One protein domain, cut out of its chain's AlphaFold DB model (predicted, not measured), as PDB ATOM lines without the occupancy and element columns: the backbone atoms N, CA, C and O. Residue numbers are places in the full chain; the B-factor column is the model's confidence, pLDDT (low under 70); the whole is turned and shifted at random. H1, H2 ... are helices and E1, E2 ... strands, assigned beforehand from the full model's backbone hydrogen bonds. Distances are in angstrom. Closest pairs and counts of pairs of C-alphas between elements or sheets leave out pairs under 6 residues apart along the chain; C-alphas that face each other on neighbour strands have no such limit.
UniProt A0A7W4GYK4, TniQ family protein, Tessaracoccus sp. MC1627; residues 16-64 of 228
ATOM      1  N   ARG A  16     123.113 123.831 171.284       88.06
ATOM      2  CA  ARG A  16     122.804 124.760 170.191       88.06
ATOM      3  C   ARG A  16     123.103 126.208 170.576       88.06
ATOM      4  O   ARG A  16     123.754 126.895 169.800       88.06
ATOM      5  N   SER A  17     122.659 126.643 171.756       90.31
ATOM      6  CA  SER A  17     122.939 127.983 172.287       90.31
ATOM      7  C   SER A  17     124.436 128.225 172.421       90.31
ATOM      8  O   SER A  17     124.957 129.217 171.918       90.31
ATOM      9  N   TYR A  18     125.131 127.272 173.046       92.19
ATOM     10  CA  TYR A  18     126.559 127.375 173.294       92.19
ATOM     11  C   TYR A  18     127.358 127.459 171.989       92.19
ATOM     12  O   TYR A  18     128.205 128.336 171.848       92.19
ATOM     13  N   VAL A  19     127.055 126.596 171.010       90.94
ATOM     14  CA  VAL A  19     127.708 126.635 169.692       90.94
ATOM     15  C   VAL A  19     127.406 127.943 168.965       90.94
ATOM     16  O   VAL A  19     128.336 128.529 168.431       90.94
ATOM     17  N   SER A  20     126.164 128.440 168.990       89.50
ATOM     18  CA  SER A  20     125.825 129.729 168.368       89.50
ATOM     19  C   SER A  20     126.650 130.863 168.972       89.50
ATOM     20  O   SER A  20     127.320 131.587 168.248       89.50
ATOM     21  N   ARG A  21     126.701 130.965 170.308       91.56
ATOM     22  CA  ARG A  21     127.516 131.981 170.994       91.56
ATOM     23  C   ARG A  21     129.000 131.824 170.683       91.56
ATOM     24  O   ARG A  21     129.700 132.823 170.551       91.56
ATOM     25  N   LEU A  22     129.492 130.590 170.594       92.12
ATOM     26  CA  LEU A  22     130.877 130.303 170.231       92.12
ATOM     27  C   LEU A  22     131.179 130.753 168.795       92.12
ATOM     28  O   LEU A  22     132.217 131.365 168.562       92.12
ATOM     29  N   GLU A  23     130.279 130.495 167.847       92.00
ATOM     30  CA  GLU A  23     130.400 130.946 166.459       92.00
ATOM     31  C   GLU A  23     130.370 132.475 166.373       92.00
ATOM     32  O   GLU A  23     131.304 133.071 165.831       92.00
ATOM     33  N   ASP A  24     129.383 133.108 167.009       91.88
ATOM     34  CA  ASP A  24     129.206 134.561 167.032       91.88
ATOM     35  C   ASP A  24     130.434 135.272 167.622       91.88
ATOM     36  O   ASP A  24     130.947 136.237 167.055       91.88
ATOM     37  N   ARG A  25     130.976 134.769 168.740       93.06
ATOM     38  CA  ARG A  25     132.154 135.356 169.407       93.06
ATOM     39  C   ARG A  25     133.449 135.206 168.613       93.06
ATOM     40  O   ARG A  25     134.388 135.959 168.862       93.06
ATOM     41  N   ASN A  26     133.507 134.257 167.683       93.19
ATOM     42  CA  ASN A  26     134.678 134.003 166.842       93.19
ATOM     43  C   ASN A  26     134.448 134.388 165.372       93.19
ATOM     44  O   ASN A  26     135.223 133.960 164.513       93.19
ATOM     45  N   ASN A  27     133.404 135.178 165.080       92.50
ATOM     46  CA  ASN A  27     133.017 135.604 163.730       92.50
ATOM     47  C   ASN A  27     132.911 134.436 162.731       92.50
ATOM     48  O   ASN A  27     133.259 134.567 161.555       92.50
ATOM     49  N   GLN A  28     132.469 133.273 163.207       90.62
ATOM     50  CA  GLN A  28     132.224 132.104 162.370       90.62
ATOM     51  C   GLN A  28     130.804 132.158 161.813       90.62
ATOM     52  O   GLN A  28     129.895 132.720 162.419       90.62
ATOM     53  N   ARG A  29     130.593 131.548 160.644       88.12
ATOM     54  CA  ARG A  29     129.241 131.423 160.086       88.12
ATOM     55  C   ARG A  29     128.442 130.392 160.892       88.12
ATOM     56  O   ARG A  29     129.035 129.384 161.287       88.12
ATOM     57  N   PRO A  30     127.120 130.569 161.056       83.88
ATOM     58  CA  PRO A  30     126.280 129.574 161.708       83.88
ATOM     59  C   PRO A  30     126.448 128.176 161.101       83.88
ATOM     60  O   PRO A  30     126.341 128.004 159.884       83.88
ATOM     61  N   GLY A  31     126.698 127.175 161.945       80.75
ATOM     62  CA  GLY A  31     126.863 125.779 161.532       80.75
ATOM     63  C   GLY A  31     128.272 125.383 161.074       80.75
ATOM     64  O   GLY A  31     128.452 124.269 160.573       80.75
ATOM     65  N   THR A  32     129.263 126.262 161.238       84.75
ATOM     66  CA  THR A  32     130.677 125.981 160.942       84.75
ATOM     67  C   THR A  32     131.283 125.025 161.969       84.75
ATOM     68  O   THR A  32     131.990 124.091 161.598       84.75
ATOM     69  N   LEU A  33     131.008 125.243 163.258       82.81
ATOM     70  CA  LEU A  33     131.624 124.503 164.364       82.81
ATOM     71  C   LEU A  33     130.837 123.249 164.746       82.81
ATOM     72  O   LEU A  33     131.412 122.272 165.226       82.81
ATOM     73  N   ALA A  34     129.523 123.245 164.526       80.31
ATOM     74  CA  ALA A  34     128.722 122.039 164.666       80.31
ATOM     75  C   ALA A  34     127.547 122.040 163.692       80.31
ATOM     76  O   ALA A  34     126.897 123.058 163.465       80.31
ATOM     77  N   ARG A  35     127.214 120.864 163.156       72.88
ATOM     78  CA  ARG A  35     126.062 120.741 162.262       72.88
ATOM     79  C   ARG A  35     124.773 120.800 163.069       72.88
ATOM     80  O   ARG A  35     124.461 119.896 163.852       72.88
ATOM     81  N   VAL A  36     124.004 121.854 162.832       64.62
ATOM     82  CA  VAL A  36     122.635 121.988 163.321       64.62
ATOM     83  C   VAL A  36     121.706 121.294 162.330       64.62
ATOM     84  O   VAL A  36     121.703 121.601 161.143       64.62
ATOM     85  N   HIS A  37     120.896 120.361 162.813       63.50
ATOM     86  CA  HIS A  37     119.787 119.795 162.052       63.50
ATOM     87  C   HIS A  37     118.473 120.061 162.793       63.50
ATOM     88  O   HIS A  37     118.468 120.378 163.989       63.50
ATOM     89  N   GLY A  38     117.340 119.939 162.092       48.88
ATOM     90  CA  GLY A  38     115.988 120.134 162.635       48.88
ATOM     91  C   GLY A  38     115.579 119.037 163.620       48.88
ATOM     92  O   GLY A  38     114.603 118.348 163.386       48.88
ATOM     93  N   GLY A  39     116.384 118.817 164.656       53.09
ATOM     94  CA  GLY A  39     116.225 117.838 165.735       53.09
ATOM     95  C   GLY A  39     117.387 117.851 166.737       53.09
ATOM     96  O   GLY A  39     117.394 117.053 167.671       53.09
ATOM     97  N   GLY A  40     118.395 118.711 166.543       62.06
ATOM     98  CA  GLY A  40     119.498 118.877 167.481       62.06
ATOM     99  C   GLY A  40     120.774 119.415 166.847       62.06
ATOM    100  O   GLY A  40     120.764 119.946 165.738       62.06
ATOM    101  N   VAL A  41     121.868 119.280 167.591       65.75
ATOM    102  CA  VAL A  41     123.229 119.529 167.125       65.75
ATOM    103  C   VAL A  41     123.963 118.199 167.167       65.75
ATOM    104  O   VAL A  41     124.018 117.565 168.225       65.75
ATOM    105  N   SER A  42     124.499 117.767 166.029       67.81
ATOM    106  CA  SER A  42     125.462 116.672 165.988       67.81
ATOM    107  C   SER A  42     126.848 117.284 166.114       67.81
ATOM    108  O   SER A  42     127.302 117.984 165.205       67.81
ATOM    109  N   ALA A  43     127.494 117.043 167.246       67.44
ATOM    110  CA  ALA A  43     128.847 117.496 167.493       67.44
ATOM    111  C   ALA A  43     129.775 116.300 167.666       67.44
ATOM    112  O   ALA A  43     129.442 115.340 168.365       67.44
ATOM    113  N   ASP A  44     130.951 116.394 167.057       82.75
ATOM    114  CA  ASP A  44     132.090 115.603 167.485       82.75
ATOM    115  C   ASP A  44     132.597 116.200 168.807       82.75
ATOM    116  O   ASP A  44     133.124 117.315 168.851       82.75
ATOM    117  N   TRP A  45     132.375 115.474 169.905       84.75
ATOM    118  CA  TRP A  45     132.758 115.917 171.244       84.75
ATOM    119  C   TRP A  45     134.269 116.079 171.393       84.75
ATOM    120  O   TRP A  45     134.697 116.961 172.135       84.75
ATOM    121  N   ALA A  46     135.067 115.255 170.705       87.00
ATOM    122  CA  ALA A  46     136.521 115.357 170.748       87.00
ATOM    123  C   ALA A  46     136.977 116.637 170.049       87.00
ATOM    124  O   ALA A  46     137.739 117.409 170.627       87.00
ATOM    125  N   HIS A  47     136.415 116.915 168.873       87.06
ATOM    126  CA  HIS A  47     136.697 118.143 168.141       87.06
ATOM    127  C   HIS A  47     136.278 119.402 168.916       87.06
ATOM    128  O   HIS A  47     137.083 120.314 169.086       87.06
ATOM    129  N   LEU A  48     135.054 119.450 169.462       87.94
ATOM    130  CA  LEU A  48     134.619 120.591 170.278       87.94
ATOM    131  C   LEU A  48     135.478 120.771 171.536       87.94
ATOM    132  O   LEU A  48     135.741 121.904 171.938       87.94
ATOM    133  N   SER A  49     135.913 119.674 172.158       90.75
ATOM    134  CA  SER A  49     136.803 119.712 173.322       90.75
ATOM    135  C   SER A  49     138.164 120.301 172.960       90.75
ATOM    136  O   SER A  49     138.645 121.173 173.674       90.75
ATOM    137  N   GLU A  50     138.737 119.922 171.815       90.88
ATOM    138  CA  GLU A  50     139.989 120.504 171.318       90.88
ATOM    139  C   GLU A  50     139.843 122.002 171.001       90.88
ATOM    140  O   GLU A  50     140.688 122.807 171.390       90.88
ATOM    141  N   LEU A  51     138.754 122.393 170.330       89.88
ATOM    142  CA  LEU A  51     138.501 123.783 169.938       89.88
ATOM    143  C   LEU A  51     138.323 124.719 171.141       89.88
ATOM    144  O   LEU A  51     138.773 125.865 171.106       89.88
ATOM    145  N   THR A  52     137.618 124.244 172.171       90.81
ATOM    146  CA  THR A  52     137.192 125.060 173.321       90.81
ATOM    147  C   THR A  52     138.084 124.889 174.547       90.81
ATOM    148  O   THR A  52     138.011 125.692 175.470       90.81
ATOM    149  N   GLY A  53     138.891 123.830 174.608       91.44
ATOM    150  CA  GLY A  53     139.610 123.436 175.819       91.44
ATOM    151  C   GLY A  53     138.706 122.904 176.942       91.44
ATOM    152  O   GLY A  53     139.205 122.583 178.020       91.44
ATOM    153  N   LEU A  54     137.388 122.785 176.727       91.38
ATOM    154  CA  LEU A  54     136.468 122.249 177.731       91.38
ATOM    155  C   LEU A  54     136.510 120.715 177.755       91.38
ATOM    156  O   LEU A  54     136.514 120.087 176.692       91.38
ATOM    157  N   PRO A  55     136.457 120.074 178.937       92.00
ATOM    158  CA  PRO A  55     136.359 118.624 179.034       92.00
ATOM    159  C   PRO A  55     135.104 118.086 178.334       92.00
ATOM    160  O   PRO A  55     134.003 118.615 178.507       92.00
ATOM    161  N   GLN A  56     135.231 116.961 177.623       89.81
ATOM    162  CA  GLN A  56     134.081 116.304 176.985       89.81
ATOM    163  C   GLN A  56     132.897 116.056 177.939       89.81
ATOM    164  O   GLN A  56     131.764 116.293 177.520       89.81
ATOM    165  N   PRO A  57     133.084 115.641 179.212       89.44
ATOM    166  CA  PRO A  57     131.959 115.493 180.139       89.44
ATOM    167  C   PRO A  57     131.155 116.786 180.336       89.44
ATOM    168  O   PRO A  57     129.929 116.737 180.403       89.44
ATOM    169  N   GLN A  58     131.821 117.944 180.366       90.44
ATOM    170  CA  GLN A  58     131.161 119.244 180.484       90.44
ATOM    171  C   GLN A  58     130.372 119.586 179.215       90.44
ATOM    172  O   GLN A  58     129.227 120.019 179.304       90.44
ATOM    173  N   LEU A  59     130.936 119.325 178.033       89.62
ATOM    174  CA  LEU A  59     130.249 119.548 176.756       89.62
ATOM    175  C   LEU A  59     129.029 118.629 176.586       89.62
ATOM    176  O   LEU A  59     127.969 119.067 176.136       89.62
ATOM    177  N   ARG A  60     129.134 117.364 177.008       87.69
ATOM    178  CA  ARG A  60     128.026 116.394 176.951       87.69
ATOM    179  C   ARG A  60     126.854 116.814 177.841       87.69
ATOM    180  O   ARG A  60     125.701 116.578 177.475       87.69
ATOM    181  N   CYS A  61     127.117 117.540 178.931       89.12
ATOM    182  CA  CYS A  61     126.081 118.152 179.766       89.12
ATOM    183  C   CYS A  61     125.257 119.239 179.056       89.12
ATOM    184  O   CYS A  61     124.183 119.551 179.561       89.12
ATOM    185  N   LEU A  62     125.688 119.763 177.905       89.75
ATOM    186  CA  LEU A  62     124.912 120.703 177.078       89.75
ATOM    187  C   LEU A  62     123.980 119.979 176.094       89.75
ATOM    188  O   LEU A  62     123.020 120.549 175.575       89.75
ATOM    189  N   GLY A  63     124.258 118.703 175.820       87.88
ATOM    190  CA  GLY A  63     123.523 117.889 174.862       87.88
ATOM    191  C   GLY A  63     122.519 116.932 175.497       87.88
ATOM    192  O   GLY A  63     122.279 116.915 176.708       87.88
ATOM    193  N   TRP A  64     121.954 116.091 174.631       88.19
ATOM    194  CA  TRP A  64     121.034 115.013 174.995       88.19
ATOM    195  C   TRP A  64     121.589 113.613 174.703       88.19
ATOM    196  O   TRP A  64     120.856 112.638 174.815       88.19
TER     197      TRP A  64
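What this domain is: This is residues 16 to 64 of the 228 residues of the protein "TniQ family protein" of Tessaracoccus sp. MC1627 (UniProt A0A7W4GYK4). Helix H1 stands on one side and the touching helices H2 and H3 on the other, with a small hairpin of strands E1 and E2 joining the two sides along the chain. The printed part has 49 residues, with three named helices and two named strands in the order H1 E1 E2 H2 H3, class mixed, the sheet antiparallel. It is compact, radius of gyration of the C-alphas 10.1 A, spanning 25 by 24 by 15 A.

Where its parts are: H1, residues 16 to 25, starts at C-alpha (122.804, 124.760, 170.191) and is 14.2 A long. E1 is residues 35 to 37, 6.3 A, and E2 residues 40 to 42, 6.5 A. H2, residues 45 to 52, is 10.4 A long. H3, residues 56 to 60, 6.1 A, ends at C-alpha (128.026, 116.394, 176.951).

How they stand to each other: The closest C-alphas of H1 and E2, Arg 16 and Val 41, are 6.1 A apart. In the hairpin E1 and E2, antiparallel at 148 degrees, N 37 and O 40 are within hydrogen-bond range at 3.0 A. H2 and H3 touch, closest C-alphas Ser 49 and Gln 56, 5.7 A. H1 is apart from H2 and H3. In H1, H2 and H3 every O i to N i+4 pair is within hydrogen-bond range.

The domain as a whole: The farthest C-alphas, Gly 38 and Gly 53, are 27.3 A apart. The printed part has no cut and no long link. Residues 36 to 43 have pLDDT under 70.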